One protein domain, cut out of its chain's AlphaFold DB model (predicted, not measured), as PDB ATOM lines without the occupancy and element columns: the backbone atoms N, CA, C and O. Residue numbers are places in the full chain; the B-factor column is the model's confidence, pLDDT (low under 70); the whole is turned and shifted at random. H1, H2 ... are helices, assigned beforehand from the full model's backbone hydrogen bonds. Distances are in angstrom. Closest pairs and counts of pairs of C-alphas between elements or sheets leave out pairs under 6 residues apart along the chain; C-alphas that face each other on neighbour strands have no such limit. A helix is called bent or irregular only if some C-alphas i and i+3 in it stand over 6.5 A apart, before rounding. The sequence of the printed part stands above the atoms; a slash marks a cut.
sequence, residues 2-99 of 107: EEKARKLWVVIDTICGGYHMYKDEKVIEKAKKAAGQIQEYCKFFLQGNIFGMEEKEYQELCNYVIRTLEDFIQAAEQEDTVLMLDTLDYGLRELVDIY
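Overview. This is residues 2 to 99 of the 107 residues of an uncharacterized protein of Lachnospiraceae bacterium (UniProt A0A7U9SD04). Four helices make an elongated up-and-down bundle, with H1 and H3 on opposite sides and H2 and H4 between them. H2 and H4 meet near the starts of both helices and spread from there, with a kink in H2; the link from H2 to H3 lies at one end of the long axis, and the end of H1 at the other. The printed part has 98 residues, with four named helices in the order H1, H2, H3, H4 and no named strand; the class is all helix. The whole is compact, with a radius of gyration of the C-alphas of 13.5 A, and spans 43 by 27 by 19 A.

Arrangement. Start at H1, residues 2 to 22, which touches H2, residues 27 to 45; look at the C-alphas of Ile 15 and Val 27, their closest, 5.9 A apart. They form a helical hairpin at a shallow tilt of 25 degrees, opposite ways. H2 forms the next hairpin with H3, residues 55 to 78, at a shallow tilt of 19 degrees; their closest C-alphas, those of Ile 28 and Ala 76, are 6.2 A apart. H3 touches H4, residues 81 to 97, with residues 65 to 76 alone, and the closest C-alphas, those of Ala 75 and Met 84, are 5.1 A apart. This third hairpin has a shallow tilt of 30 degrees. H4 also touches H1, opposite ways at a shallow tilt of 32 degrees, with the C-alphas of Ala 5 and Val 96 closest at 5.0 A. H2 and H4 touch through residues 27 to 31 and 81 to 85 alone, closest at the C-alphas of Ile 28 and Thr 81, 6.3 A; they run the same way at 32 degrees, a tilt only just shallow. H1 and H3 are apart. In H1 and H3 every O i to N i+4 pair is within hydrogen-bond range; in H2 it is 11 of 15, in H4 9 of 13.

Along the chain. Find C-alpha 2 at (26.719, -13.493, -7.333); from there H1 runs 28.1 A to Tyr 22, with a kink of 26 degrees near residue 16. H2 covers 25.1 A and has a kink of 57 degrees near residue 34; it is irregular, with C-alphas 33 and 36 7.4 A apart. H3, the longest, runs 34.3 A from C-alpha 55 at (28.647, -17.340, 16.347). H4 runs 22.3 A to C-alpha 97 at (18.837, -15.983, -3.162); it is neither bent nor irregular, but only just: C-alphas 89 and 92 are 6.3 A apart.

Size, cuts and confidence. The C-alphas farthest apart, those of Tyr 22 and Glu 55, are 43.3 A apart, while those of Glu 2 and Tyr 99 are 5.1 A apart. The printed part has no cut and no long link. Its mean pLDDT is 95.8, and no printed residue is under 70.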
ATOM      1  N   GLU A   2      27.888 -13.796  -6.490       90.94
ATOM      2  CA  GLU A   2      26.719 -13.493  -7.333       90.94
ATOM      3  C   GLU A   2      26.668 -14.254  -8.665       90.94
ATOM      4  O   GLU A   2      25.640 -14.818  -9.017       90.94
ATOM      5  N   GLU A   3      27.773 -14.344  -9.417       91.81
ATOM      6  CA  GLU A   3      27.764 -15.091 -10.684       91.81
ATOM      7  C   GLU A   3      27.491 -16.590 -10.482       91.81
ATOM      8  O   GLU A   3      26.744 -17.191 -11.257       91.81
ATOM      9  N   LYS A   4      28.069 -17.194  -9.436       93.00
ATOM     10  CA  LYS A   4      27.824 -18.604  -9.099       93.00
ATOM     11  C   LYS A   4      26.385 -18.803  -8.630       93.00
ATOM     12  O   LYS A   4      25.756 -19.761  -9.069       93.00
ATOM     13  N   ALA A   5      25.870 -17.873  -7.823       94.62
ATOM     14  CA  ALA A   5      24.479 -17.858  -7.381       94.62
ATOM     15  C   ALA A   5      23.530 -17.799  -8.583       94.62
ATOM     16  O   ALA A   5      22.725 -18.697  -8.771       94.62
ATOM     17  N   ARG A   6      23.714 -16.836  -9.494       94.38
ATOM     18  CA  ARG A   6      22.894 -16.690 -10.707       94.38
ATOM     19  C   ARG A   6      22.917 -17.933 -11.593       94.38
ATOM     20  O   ARG A   6      21.878 -18.361 -12.085       94.38
ATOM     21  N   LYS A   7      24.094 -18.533 -11.805       95.31
ATOM     22  CA  LYS A   7      24.206 -19.782 -12.575       95.31
ATOM     23  C   LYS A   7      23.462 -20.923 -11.893       95.31
ATOM     24  O   LYS A   7      22.814 -21.705 -12.578       95.31
ATOM     25  N   LEU A   8      23.574 -21.038 -10.571       96.62
ATOM     26  CA  LEU A   8      22.914 -22.106  -9.826       96.62
ATOM     27  C   LEU A   8      21.400 -21.899  -9.770       96.62
ATOM     28  O   LEU A   8      20.655 -22.852  -9.952       96.62
ATOM     29  N   TRP A   9      20.955 -20.651  -9.653       96.38
ATOM     30  CA  TRP A   9      19.555 -20.269  -9.750       96.38
ATOM     31  C   TRP A   9      18.925 -20.744 -11.060       96.38
ATOM     32  O   TRP A   9      17.901 -21.415 -11.040       96.38
ATOM     33  N   VAL A  10      19.577 -20.474 -12.200       96.56
ATOM     34  CA  VAL A  10      19.092 -20.915 -13.520       96.56
ATOM     35  C   VAL A  10      19.009 -22.440 -13.600       96.56
ATOM     36  O   VAL A  10      18.088 -22.972 -14.216       96.56
ATOM     37  N   VAL A  11      19.947 -23.158 -12.978       97.50
ATOM     38  CA  VAL A  11      19.913 -24.626 -12.917       97.50
ATOM     39  C   VAL A  11      18.705 -25.112 -12.117       97.50
ATOM     40  O   VAL A  11      17.967 -25.958 -12.620       97.50
ATOM     41  N   ILE A  12      18.483 -24.563 -10.920       97.38
ATOM     42  CA  ILE A  12      17.330 -24.893 -10.069       97.38
ATOM     43  C   ILE A  12      16.032 -24.602 -10.830       97.38
ATOM     44  O   ILE A  12      15.201 -25.491 -10.993       97.38
ATOM     45  N   ASP A  13      15.908 -23.402 -11.397       96.19
ATOM     46  CA  ASP A  13      14.737 -22.965 -12.160       96.19
ATOM     47  C   ASP A  13      14.454 -23.867 -13.370       96.19
ATOM     48  O   ASP A  13      13.322 -24.287 -13.605       96.19
ATOM     49  N   THR A  14      15.501 -24.271 -14.090       97.00
ATOM     50  CA  THR A  14      15.379 -25.189 -15.229       97.00
ATOM     51  C   THR A  14      14.918 -26.585 -14.802       97.00
ATOM     52  O   THR A  14      14.157 -27.230 -15.528       97.00
ATOM     53  N   ILE A  15      15.397 -27.093 -13.663       97.75
ATOM     54  CA  ILE A  15      15.033 -28.427 -13.168       97.75
ATOM     55  C   ILE A  15      13.594 -28.412 -12.648       97.75
ATOM     56  O   ILE A  15      12.757 -29.168 -13.148       97.75
ATOM     57  N   CYS A  16      13.300 -27.529 -11.697       97.12
ATOM     58  CA  CYS A  16      12.010 -27.477 -11.023       97.12
ATOM     59  C   CYS A  16      10.907 -26.955 -11.952       97.12
ATOM     60  O   CYS A  16       9.858 -27.587 -12.097       97.12
ATOM     61  N   GLY A  17      11.165 -25.868 -12.686       94.88
ATOM     62  CA  GLY A  17      10.251 -25.356 -13.710       94.88
ATOM     63  C   GLY A  17      10.030 -26.366 -14.839       94.88
ATOM     64  O   GLY A  17       8.899 -26.565 -15.284       94.88
ATOM     65  N   GLY A  18      11.085 -27.088 -15.236       96.12
ATOM     66  CA  GLY A  18      11.018 -28.222 -16.161       96.12
ATOM     67  C   GLY A  18       9.990 -29.274 -15.740       96.12
ATOM     68  O   GLY A  18       9.133 -29.677 -16.531       96.12
ATOM     69  N   TYR A  19      10.036 -29.679 -14.474       96.25
ATOM     70  CA  TYR A  19       9.101 -30.643 -13.909       96.25
ATOM     71  C   TYR A  19       7.671 -30.087 -13.816       96.25
ATOM     72  O   TYR A  19       6.721 -30.709 -14.303       96.25
ATOM     73  N   HIS A  20       7.496 -28.901 -13.232       92.69
ATOM     74  CA  HIS A  20       6.166 -28.352 -12.966       92.69
ATOM     75  C   HIS A  20       5.417 -27.940 -14.236       92.69
ATOM     76  O   HIS A  20       4.221 -28.225 -14.350       92.69
ATOM     77  N   MET A  21       6.107 -27.319 -15.197       93.00
ATOM     78  CA  MET A  21       5.493 -26.782 -16.417       93.00
ATOM     79  C   MET A  21       5.447 -27.798 -17.557       93.00
ATOM     80  O   MET A  21       4.447 -27.872 -18.270       93.00
ATOM     81  N   TYR A  22       6.513 -28.582 -17.730       92.19
ATOM     82  CA  TYR A  22       6.693 -29.435 -18.910       92.19
ATOM     83  C   TYR A  22       6.659 -30.931 -18.598       92.19
ATOM     84  O   TYR A  22       6.800 -31.734 -19.519       92.19
ATOM     85  N   LYS A  23       6.448 -31.312 -17.329       92.44
ATOM     86  CA  LYS A  23       6.465 -32.711 -16.868       92.44
ATOM     87  C   LYS A  23       7.768 -33.427 -17.225       92.44
ATOM     88  O   LYS A  23       7.770 -34.611 -17.540       92.44
ATOM     89  N   ASP A  24       8.885 -32.702 -17.190       93.44
ATOM     90  CA  ASP A  24      10.196 -33.309 -17.373       93.44
ATOM     91  C   ASP A  24      10.590 -34.096 -16.116       93.44
ATOM     92  O   ASP A  24      11.020 -33.531 -15.112       93.44
ATOM     93  N   GLU A  25      10.434 -35.417 -16.177       92.50
ATOM     94  CA  GLU A  25      10.705 -36.338 -15.068       92.50
ATOM     95  C   GLU A  25      12.207 -36.606 -14.846       92.50
ATOM     96  O   GLU A  25      12.582 -37.298 -13.903       92.50
ATOM     97  N   LYS A  26      13.111 -36.021 -15.648       96.12
ATOM     98  CA  LYS A  26      14.570 -36.209 -15.509       96.12
ATOM     99  C   LYS A  26      15.196 -35.369 -14.390       96.12
ATOM    100  O   LYS A  26      16.368 -34.995 -14.477       96.12
ATOM    101  N   VAL A  27      14.433 -35.066 -13.341       97.69
ATOM    102  CA  VAL A  27      14.849 -34.230 -12.204       97.69
ATOM    103  C   VAL A  27      16.132 -34.774 -11.576       97.69
ATOM    104  O   VAL A  27      17.134 -34.064 -11.520       97.69
ATOM    105  N   ILE A  28      16.139 -36.056 -11.196       98.38
ATOM    106  CA  ILE A  28      17.284 -36.704 -10.537       98.38
ATOM    107  C   ILE A  28      18.532 -36.686 -11.426       98.38
ATOM    108  O   ILE A  28      19.625 -36.365 -10.961       98.38
ATOM    109  N   GLU A  29      18.389 -36.996 -12.716       98.31
ATOM    110  CA  GLU A  29      19.512 -37.010 -13.661       98.31
ATOM    111  C   GLU A  29      20.162 -35.623 -13.775       98.31
ATOM    112  O   GLU A  29      21.389 -35.489 -13.721       98.31
ATOM    113  N   LYS A  30      19.343 -34.577 -13.920       98.31
ATOM    114  CA  LYS A  30      19.819 -33.196 -14.044       98.31
ATOM    115  C   LYS A  30      20.425 -32.684 -12.739       98.31
ATOM    116  O   LYS A  30      21.486 -32.065 -12.779       98.31
ATOM    117  N   ALA A  31      19.808 -32.996 -11.602       98.19
ATOM    118  CA  ALA A  31      20.333 -32.669 -10.283       98.19
ATOM    119  C   ALA A  31      21.713 -33.305 -10.055       98.19
ATOM    120  O   ALA A  31      22.671 -32.602  -9.738       98.19
ATOM    121  N   LYS A  32      21.868 -34.610 -10.332       98.44
ATOM    122  CA  LYS A  32      23.160 -35.316 -10.235       98.44
ATOM    123  C   LYS A  32      24.238 -34.672 -11.116       98.44
ATOM    124  O   LYS A  32      25.376 -34.527 -10.679       98.44
ATOM    125  N   LYS A  33      23.889 -34.219 -12.327       98.38
ATOM    126  CA  LYS A  33      24.810 -33.468 -13.209       98.38
ATOM    127  C   LYS A  33      25.224 -32.110 -12.630       98.38
ATOM    128  O   LYS A  33      26.336 -31.661 -12.892       98.38
ATOM    129  N   ALA A  34      24.359 -31.477 -11.842       97.75
ATOM    130  CA  ALA A  34      24.624 -30.206 -11.172       97.75
ATOM    131  C   ALA A  34      25.350 -30.349  -9.819       97.75
ATOM    132  O   ALA A  34      25.812 -29.345  -9.277       97.75
ATOM    133  N   ALA A  35      25.501 -31.566  -9.281       97.69
ATOM    134  CA  ALA A  35      26.010 -31.810  -7.926       97.69
ATOM    135  C   ALA A  35      27.358 -31.127  -7.633       97.69
ATOM    136  O   ALA A  35      27.536 -30.550  -6.562       97.69
ATOM    137  N   GLY A  36      28.290 -31.120  -8.595       96.94
ATOM    138  CA  GLY A  36      29.580 -30.439  -8.429       96.94
ATOM    139  C   GLY A  36      29.440 -28.925  -8.236       96.94
ATOM    140  O   GLY A  36      30.112 -28.347  -7.386       96.94
ATOM    141  N   GLN A  37      28.523 -28.288  -8.970       96.75
ATOM    142  CA  GLN A  37      28.242 -26.858  -8.837       96.75
ATOM    143  C   GLN A  37      27.551 -26.540  -7.504       96.75
ATOM    144  O   GLN A  37      27.891 -25.545  -6.866       96.75
ATOM    145  N   ILE A  38      26.618 -27.396  -7.069       97.38
ATOM    146  CA  ILE A  38      25.928 -27.282  -5.775       97.38
ATOM    147  C   ILE A  38      26.939 -27.373  -4.631       97.38
ATOM    148  O   ILE A  38      27.001 -26.489  -3.780       97.38
ATOM    149  N   GLN A  39      27.794 -28.398  -4.649       95.88
ATOM    150  CA  GLN A  39      28.825 -28.597  -3.636       95.88
ATOM    151  C   GLN A  39      29.802 -27.415  -3.576       95.88
ATOM    152  O   GLN A  39      30.135 -26.939  -2.491       95.88
ATOM    153  N   GLU A  40      30.271 -26.935  -4.732       94.94
ATOM    154  CA  GLU A  40      31.185 -25.796  -4.798       94.94
ATOM    155  C   GLU A  40      30.546 -24.521  -4.232       94.94
ATOM    156  O   GLU A  40      31.215 -23.758  -3.532       94.94
ATOM    157  N   TYR A  41      29.259 -24.301  -4.509       95.44
ATOM    158  CA  TYR A  41      28.513 -23.166  -3.981       95.44
ATOM    159  C   TYR A  41      28.333 -23.267  -2.462       95.44
ATOM    160  O   TYR A  41      28.721 -22.351  -1.743       95.44
ATOM    161  N   CYS A  42      27.841 -24.402  -1.957       95.69
ATOM    162  CA  CYS A  42      27.606 -24.609  -0.527       95.69
ATOM    163  C   CYS A  42      28.893 -24.535   0.308       95.69
ATOM    164  O   CYS A  42      28.878 -24.031   1.431       95.69
ATOM    165  N   LYS A  43      30.035 -24.965  -0.247       94.56
ATOM    166  CA  LYS A  43      31.340 -24.881   0.430       94.56
ATOM    167  C   LYS A  43      31.679 -23.458   0.876       94.56
ATOM    168  O   LYS A  43      32.329 -23.300   1.903       94.56
ATOM    169  N   PHE A  44      31.246 -22.441   0.135       92.81
ATOM    170  CA  PHE A  44      31.514 -21.043   0.464       92.81
ATOM    171  C   PHE A  44      30.974 -20.648   1.849       92.81
ATOM    172  O   PHE A  44      31.680 -19.996   2.612       92.81
ATOM    173  N   PHE A  45      29.777 -21.110   2.216       93.50
ATOM    174  CA  PHE A  45      29.175 -20.826   3.524       93.50
ATOM    175  C   PHE A  45      29.878 -21.561   4.679       93.50
ATOM    176  O   PHE A  45      29.830 -21.127   5.826       93.50
ATOM    177  N   LEU A  46      30.586 -22.652   4.374       94.50
ATOM    178  CA  LEU A  46      31.245 -23.528   5.348       94.50
ATOM    179  C   LEU A  46      32.743 -23.222   5.537       94.50
ATOM    180  O   LEU A  46      33.438 -23.937   6.254       94.50
ATOM    181  N   GLN A  47      33.277 -22.188   4.878       90.25
ATOM    182  CA  GLN A  47      34.706 -21.838   4.903       90.25
ATOM    183  C   GLN A  47      35.121 -20.936   6.080       90.25
ATOM    184  O   GLN A  47      36.261 -20.468   6.120       90.25
ATOM    185  N   GLY A  48      34.228 -20.718   7.043       86.81
ATOM    186  CA  GLY A  48      34.398 -19.804   8.170       86.81
ATOM    187  C   GLY A  48      33.388 -18.658   8.127       86.81
ATOM    188  O   GLY A  48      32.723 -18.436   7.114       86.81
ATOM    189  N   ASN A  49      33.269 -17.927   9.236       88.31
ATOM    190  CA  ASN A  49      32.301 -16.842   9.408       88.31
ATOM    191  C   ASN A  49      32.698 -15.574   8.622       88.31
ATOM    192  O   ASN A  49      33.045 -14.533   9.177       88.31
ATOM    193  N   ILE A  50      32.679 -15.683   7.297       84.62
ATOM    194  CA  ILE A  50      33.034 -14.625   6.342       84.62
ATOM    195  C   ILE A  50      32.018 -13.477   6.305       84.62
ATOM    196  O   ILE A  50      32.322 -12.409   5.782       84.62
ATOM    197  N   PHE A  51      30.830 -13.701   6.862       85.69
ATOM    198  CA  PHE A  51      29.760 -12.716   6.978       85.69
ATOM    199  C   PHE A  51      29.894 -11.851   8.238       85.69
ATOM    200  O   PHE A  51      29.187 -10.856   8.365       85.69
ATOM    201  N   GLY A  52      30.790 -12.210   9.168       91.31
ATOM    202  CA  GLY A  52      30.926 -11.518  10.450       91.31
ATOM    203  C   GLY A  52      29.677 -11.631  11.329       91.31
ATOM    204  O   GLY A  52      29.394 -10.714  12.096       91.31
ATOM    205  N   MET A  53      28.926 -12.727  11.187       92.81
ATOM    206  CA  MET A  53      27.708 -13.023  11.948       92.81
ATOM    207  C   MET A  53      28.029 -13.301  13.416       92.81
ATOM    208  O   MET A  53      29.177 -13.578  13.774       92.81
ATOM    209  N   GLU A  54      27.015 -13.285  14.276       96.69
ATOM    210  CA  GLU A  54      27.172 -13.856  15.609       96.69
ATOM    211  C   GLU A  54      27.424 -15.375  15.498       96.69
ATOM    212  O   GLU A  54      26.990 -16.028  14.547       96.69
ATOM    213  N   GLU A  55      28.188 -15.948  16.431       94.81
ATOM    214  CA  GLU A  55      28.647 -17.340  16.347       94.81
ATOM    215  C   GLU A  55      27.480 -18.330  16.254       94.81
ATOM    216  O   GLU A  55      27.529 -19.272  15.461       94.81
ATOM    217  N   LYS A  56      26.405 -18.111  17.018       96.31
ATOM    218  CA  LYS A  56      25.220 -18.967  16.977       96.31
ATOM    219  C   LYS A  56      24.505 -18.859  15.633       96.31
ATOM    220  O   LYS A  56      24.135 -19.885  15.071       96.31
ATOM    221  N   GLU A  57      24.351 -17.650  15.100       96.06
ATOM    222  CA  GLU A  57      23.739 -17.431  13.782       96.06
ATOM    223  C   GLU A  57      24.568 -18.098  12.670       96.06
ATOM    224  O   GLU A  57      24.020 -18.725  11.763       96.06
ATOM    225  N   TYR A  58      25.901 -18.030  12.759       96.31
ATOM    226  CA  TYR A  58      26.784 -18.707  11.811       96.31
ATOM    227  C   TYR A  58      26.661 -20.236  11.893       96.31
ATOM    228  O   TYR A  58      26.608 -20.916  10.865       96.31
ATOM    229  N   GLN A  59      26.569 -20.792  13.104       96.31
ATOM    230  CA  GLN A  59      26.324 -22.223  13.304       96.31
ATOM    231  C   GLN A  59      24.956 -22.653  12.760       96.31
ATOM    232  O   GLN A  59      24.847 -23.725  12.163       96.31
ATOM    233  N   GLU A  60      23.920 -21.829  12.926       97.00
ATOM    234  CA  GLU A  60      22.588 -22.072  12.365       97.00
ATOM    235  C   GLU A  60      22.628 -22.113  10.827       97.00
ATOM    236  O   GLU A  60      22.127 -23.072  10.236       97.00
ATOM    237  N   LEU A  61      23.325 -21.167  10.185       96.25
ATOM    238  CA  LEU A  61      23.559 -21.178   8.737       96.25
ATOM    239  C   LEU A  61      24.326 -22.431   8.287       96.25
ATOM    240  O   LEU A  61      23.941 -23.080   7.315       96.25
ATOM    241  N   CYS A  62      25.394 -22.807   8.994       97.25
ATOM    242  CA  CYS A  62      26.163 -24.006   8.654       97.25
ATOM    243  C   CYS A  62      25.304 -25.271   8.741       97.25
ATOM    244  O   CYS A  62      25.340 -26.101   7.835       97.25
ATOM    245  N   ASN A  63      24.498 -25.401   9.798       97.94
ATOM    246  CA  ASN A  63      23.575 -26.520   9.963       97.94
ATOM    247  C   ASN A  63      22.523 -26.558   8.850       97.94
ATOM    248  O   ASN A  63      22.210 -27.637   8.355       97.94
ATOM    249  N   TYR A  64      22.006 -25.401   8.432       98.00
ATOM    250  CA  TYR A  64      21.070 -25.307   7.314       98.00
ATOM    251  C   TYR A  64      21.695 -25.803   6.000       98.00
ATOM    252  O   TYR A  64      21.119 -26.640   5.303       98.00
ATOM    253  N   VAL A  65      22.915 -25.346   5.691       98.00
ATOM    254  CA  VAL A  65      23.657 -25.762   4.490       98.00
ATOM    255  C   VAL A  65      23.941 -27.265   4.510       98.00
ATOM    256  O   VAL A  65      23.781 -27.931   3.487       98.00
ATOM    257  N   ILE A  66      24.347 -27.807   5.661       98.25
ATOM    258  CA  ILE A  66      24.621 -29.241   5.819       98.25
ATOM    259  C   ILE A  66      23.350 -30.057   5.591       98.25
ATOM    260  O   ILE A  66      23.382 -30.965   4.766       98.25
ATOM    261  N   ARG A  67      22.229 -29.699   6.230       98.31
ATOM    262  CA  ARG A  67      20.948 -30.402   6.043       98.31
ATOM    263  C   ARG A  67      20.485 -30.382   4.591       98.31
ATOM    264  O   ARG A  67      20.160 -31.425   4.048       98.31
ATOM    265  N   THR A  68      20.584 -29.230   3.927       98.44
ATOM    266  CA  THR A  68      20.249 -29.111   2.497       98.44
ATOM    267  C   THR A  68      21.084 -30.069   1.634       98.44
ATOM    268  O   THR A  68      20.585 -30.667   0.683       98.44
ATOM    269  N   LEU A  69      22.376 -30.234   1.944       98.44
ATOM    270  CA  LEU A  69      23.239 -31.184   1.234       98.44
ATOM    271  C   LEU A  69      22.917 -32.645   1.581       98.44
ATOM    272  O   LEU A  69      23.001 -33.498   0.699       98.44
ATOM    273  N   GLU A  70      22.563 -32.938   2.832       98.44
ATOM    274  CA  GLU A  70      22.119 -34.267   3.267       98.44
ATOM    275  C   GLU A  70      20.831 -34.677   2.545       98.44
ATOM    276  O   GLU A  70      20.793 -35.763   1.966       98.44
ATOM    277  N   ASP A  71      19.840 -33.785   2.475       98.69
ATOM    278  CA  ASP A  71      18.584 -34.014   1.754       98.69
ATOM    279  C   ASP A  71      18.839 -34.237   0.255       98.69
ATOM    280  O   ASP A  71      18.290 -35.162  -0.349       98.69
ATOM    281  N   PHE A  72      19.765 -33.475  -0.344       98.62
ATOM    282  CA  PHE A  72      20.159 -33.654  -1.745       98.62
ATOM    283  C   PHE A  72      20.769 -35.037  -1.994       98.62
ATOM    284  O   PHE A  72      20.431 -35.705  -2.977       98.62
ATOM    285  N   ILE A  73      21.687 -35.471  -1.123       98.44
ATOM    286  CA  ILE A  73      22.329 -36.787  -1.218       98.44
ATOM    287  C   ILE A  73      21.280 -37.882  -1.039       98.44
ATOM    288  O   ILE A  73      21.204 -38.784  -1.875       98.44
ATOM    289  N   GLN A  74      20.435 -37.770  -0.015       98.69
ATOM    290  CA  GLN A  74      19.369 -38.725   0.259       98.69
ATOM    291  C   GLN A  74      18.427 -38.866  -0.942       98.69
ATOM    292  O   GLN A  74      18.159 -39.982  -1.391       98.69
ATOM    293  N   ALA A  75      17.973 -37.746  -1.506       98.69
ATOM    294  CA  ALA A  75      17.115 -37.734  -2.682       98.69
ATOM    295  C   ALA A  75      17.800 -38.358  -3.904       98.69
ATOM    296  O   ALA A  75      17.192 -39.123  -4.653       98.69
ATOM    297  N   ALA A  76      19.089 -38.071  -4.107       98.31
ATOM    298  CA  ALA A  76      19.860 -38.629  -5.210       98.31
ATOM    299  C   ALA A  76      20.086 -40.147  -5.076       98.31
ATOM    300  O   ALA A  76      20.044 -40.851  -6.091       98.31
ATOM    301  N   GLU A  77      20.340 -40.647  -3.866       98.38
ATOM    302  CA  GLU A  77      20.556 -42.071  -3.576       98.38
ATOM    303  C   GLU A  77      19.265 -42.885  -3.670       98.38
ATOM    304  O   GLU A  77      19.277 -43.990  -4.208       98.38
ATOM    305  N   GLN A  78      18.152 -42.330  -3.186       98.31
ATOM    306  CA  GLN A  78      16.844 -42.994  -3.185       98.31
ATOM    307  C   GLN A  78      16.060 -42.783  -4.489       98.31
ATOM    308  O   GLN A  78      14.981 -43.346  -4.651       98.31
ATOM    309  N   GLU A  79      16.597 -41.976  -5.409       98.19
ATOM    310  CA  GLU A  79      15.903 -41.492  -6.611       98.19
ATOM    311  C   GLU A  79      14.554 -40.817  -6.293       98.19
ATOM    312  O   GLU A  79      13.617 -40.827  -7.096       98.19
ATOM    313  N   ASP A  80      14.468 -40.185  -5.119       98.50
ATOM    314  CA  ASP A  80      13.272 -39.496  -4.645       98.50
ATOM    315  C   ASP A  80      13.148 -38.129  -5.322       98.50
ATOM    316  O   ASP A  80      13.793 -37.142  -4.962       98.50
ATOM    317  N   THR A  81      12.301 -38.081  -6.348       98.12
ATOM    318  CA  THR A  81      12.053 -36.859  -7.120       98.12
ATOM    319  C   THR A  81      11.371 -35.776  -6.288       98.12
ATOM    320  O   THR A  81      11.649 -34.600  -6.504       98.12
ATOM    321  N   VAL A  82      10.499 -36.142  -5.345       97.75
ATOM    322  CA  VAL A  82       9.767 -35.159  -4.534       97.75
ATOM    323  C   VAL A  82      10.724 -34.498  -3.553       97.75
ATOM    324  O   VAL A  82      10.770 -33.271  -3.504       97.75
ATOM    325  N   LEU A  83      11.546 -35.289  -2.856       98.62
ATOM    326  CA  LEU A  83      12.574 -34.753  -1.966       98.62
ATOM    327  C   LEU A  83      13.614 -33.931  -2.737       98.62
ATOM    328  O   LEU A  83      14.035 -32.882  -2.258       98.62
ATOM    329  N   MET A  84      13.997 -34.350  -3.948       98.75
ATOM    330  CA  MET A  84      14.926 -33.574  -4.777       98.75
ATOM    331  C   MET A  84      14.345 -32.208  -5.157       98.75
ATOM    332  O   MET A  84      15.054 -31.209  -5.087       98.75
ATOM    333  N   LEU A  85      13.074 -32.146  -5.565       98.19
ATOM    334  CA  LEU A  85      12.415 -30.878  -5.894       98.19
ATOM    335  C   LEU A  85      12.328 -29.964  -4.671       98.19
ATOM    336  O   LEU A  85      12.688 -28.796  -4.776       98.19
ATOM    337  N   ASP A  86      11.926 -30.508  -3.522       98.31
ATOM    338  CA  ASP A  86      11.858 -29.768  -2.259       98.31
ATOM    339  C   ASP A  86      13.232 -29.211  -1.857       98.31
ATOM    340  O   ASP A  86      13.399 -28.011  -1.639       98.31
ATOM    341  N   THR A  87      14.257 -30.061  -1.909       98.50
ATOM    342  CA  THR A  87      15.640 -29.671  -1.619       98.50
ATOM    343  C   THR A  87      16.129 -28.568  -2.556       98.50
ATOM    344  O   THR A  87      16.836 -27.660  -2.125       98.50
ATOM    345  N   LEU A  88      15.791 -28.627  -3.847       98.38
ATOM    346  CA  LEU A  88      16.229 -27.629  -4.822       98.38
ATOM    347  C   LEU A  88      15.482 -26.295  -4.670       98.38
ATOM    348  O   LEU A  88      16.135 -25.250  -4.668       98.38
ATOM    349  N   ASP A  89      14.152 -26.311  -4.547       96.06
ATOM    350  CA  ASP A  89      13.325 -25.095  -4.529       96.06
ATOM    351  C   ASP A  89      13.201 -24.433  -3.157       96.06
ATOM    352  O   ASP A  89      13.090 -23.210  -3.109       96.06
ATOM    353  N   TYR A  90      13.232 -25.201  -2.070       94.50
ATOM    354  CA  TYR A  90      13.061 -24.680  -0.711       94.50
ATOM    355  C   TYR A  90      14.329 -24.792   0.136       94.50
ATOM    356  O   TYR A  90      14.527 -23.984   1.029       94.50
ATOM    357  N   GLY A  91      15.240 -25.717  -0.171       96.88
ATOM    358  CA  GLY A  91      16.548 -25.778   0.488       96.88
ATOM    359  C   GLY A  91      17.573 -24.849  -0.168       96.88
ATOM    360  O   GLY A  91      17.996 -23.822   0.368       96.88
ATOM    361  N   LEU A  92      17.987 -25.226  -1.377       97.56
ATOM    362  CA  LEU A  92      19.112 -24.627  -2.085       97.56
ATOM    363  C   LEU A  92      18.792 -23.246  -2.666       97.56
ATOM    364  O   LEU A  92      19.676 -22.389  -2.702       97.56
ATOM    365  N   ARG A  93      17.556 -23.011  -3.120       96.06
ATOM    366  CA  ARG A  93      17.151 -21.707  -3.666       96.06
ATOM    367  C   ARG A  93      17.278 -20.594  -2.628       96.06
ATOM    368  O   ARG A  93      17.781 -19.532  -2.976       96.06
ATOM    369  N   GLU A  94      16.941 -20.856  -1.366       94.88
ATOM    370  CA  GLU A  94      17.112 -19.883  -0.278       94.88
ATOM    371  C   GLU A  94      18.583 -19.468  -0.118       94.88
ATOM    372  O   GLU A  94      18.890 -18.281  -0.030       94.88
ATOM    373  N   LEU A  95      19.515 -20.426  -0.186       95.12
ATOM    374  CA  LEU A  95      20.954 -20.137  -0.139       95.12
ATOM    375  C   LEU A  95      21.419 -19.311  -1.337       95.12
ATOM    376  O   LEU A  95      22.269 -18.432  -1.201       95.12
ATOM    377  N   VAL A  96      20.894 -19.623  -2.520       95.44
ATOM    378  CA  VAL A  96      21.217 -18.915  -3.760       95.44
ATOM    379  C   VAL A  96      20.709 -17.475  -3.727       95.44
ATOM    380  O   VAL A  96      21.409 -16.565  -4.186       95.44
ATOM    381  N   ASP A  97      19.525 -17.266  -3.160       92.50
ATOM    382  CA  ASP A  97      18.837 -15.983  -3.162       92.50
ATOM    383  C   ASP A  97      19.528 -14.929  -2.280       92.50
ATOM    384  O   ASP A  97      19.488 -13.751  -2.639       92.50
ATOM    385  N   ILE A  98      20.312 -15.344  -1.270       90.88
ATOM    386  CA  ILE A  98      21.201 -14.470  -0.469       90.88
ATOM    387  C   ILE A  98      22.065 -13.557  -1.354       90.88
ATOM    388  O   ILE A  98      22.327 -12.411  -1.006       90.88
ATOM    389  N   TYR A  99      22.523 -14.063  -2.503       87.44
ATOM    390  CA  TYR A  99      23.387 -13.337  -3.442       87.44
ATOM    391  C   TYR A  99      22.667 -12.914  -4.732       87.44
ATOM    392  O   TYR A  99      23.321 -12.484  -5.689       87.44
TER     393      TYR A  99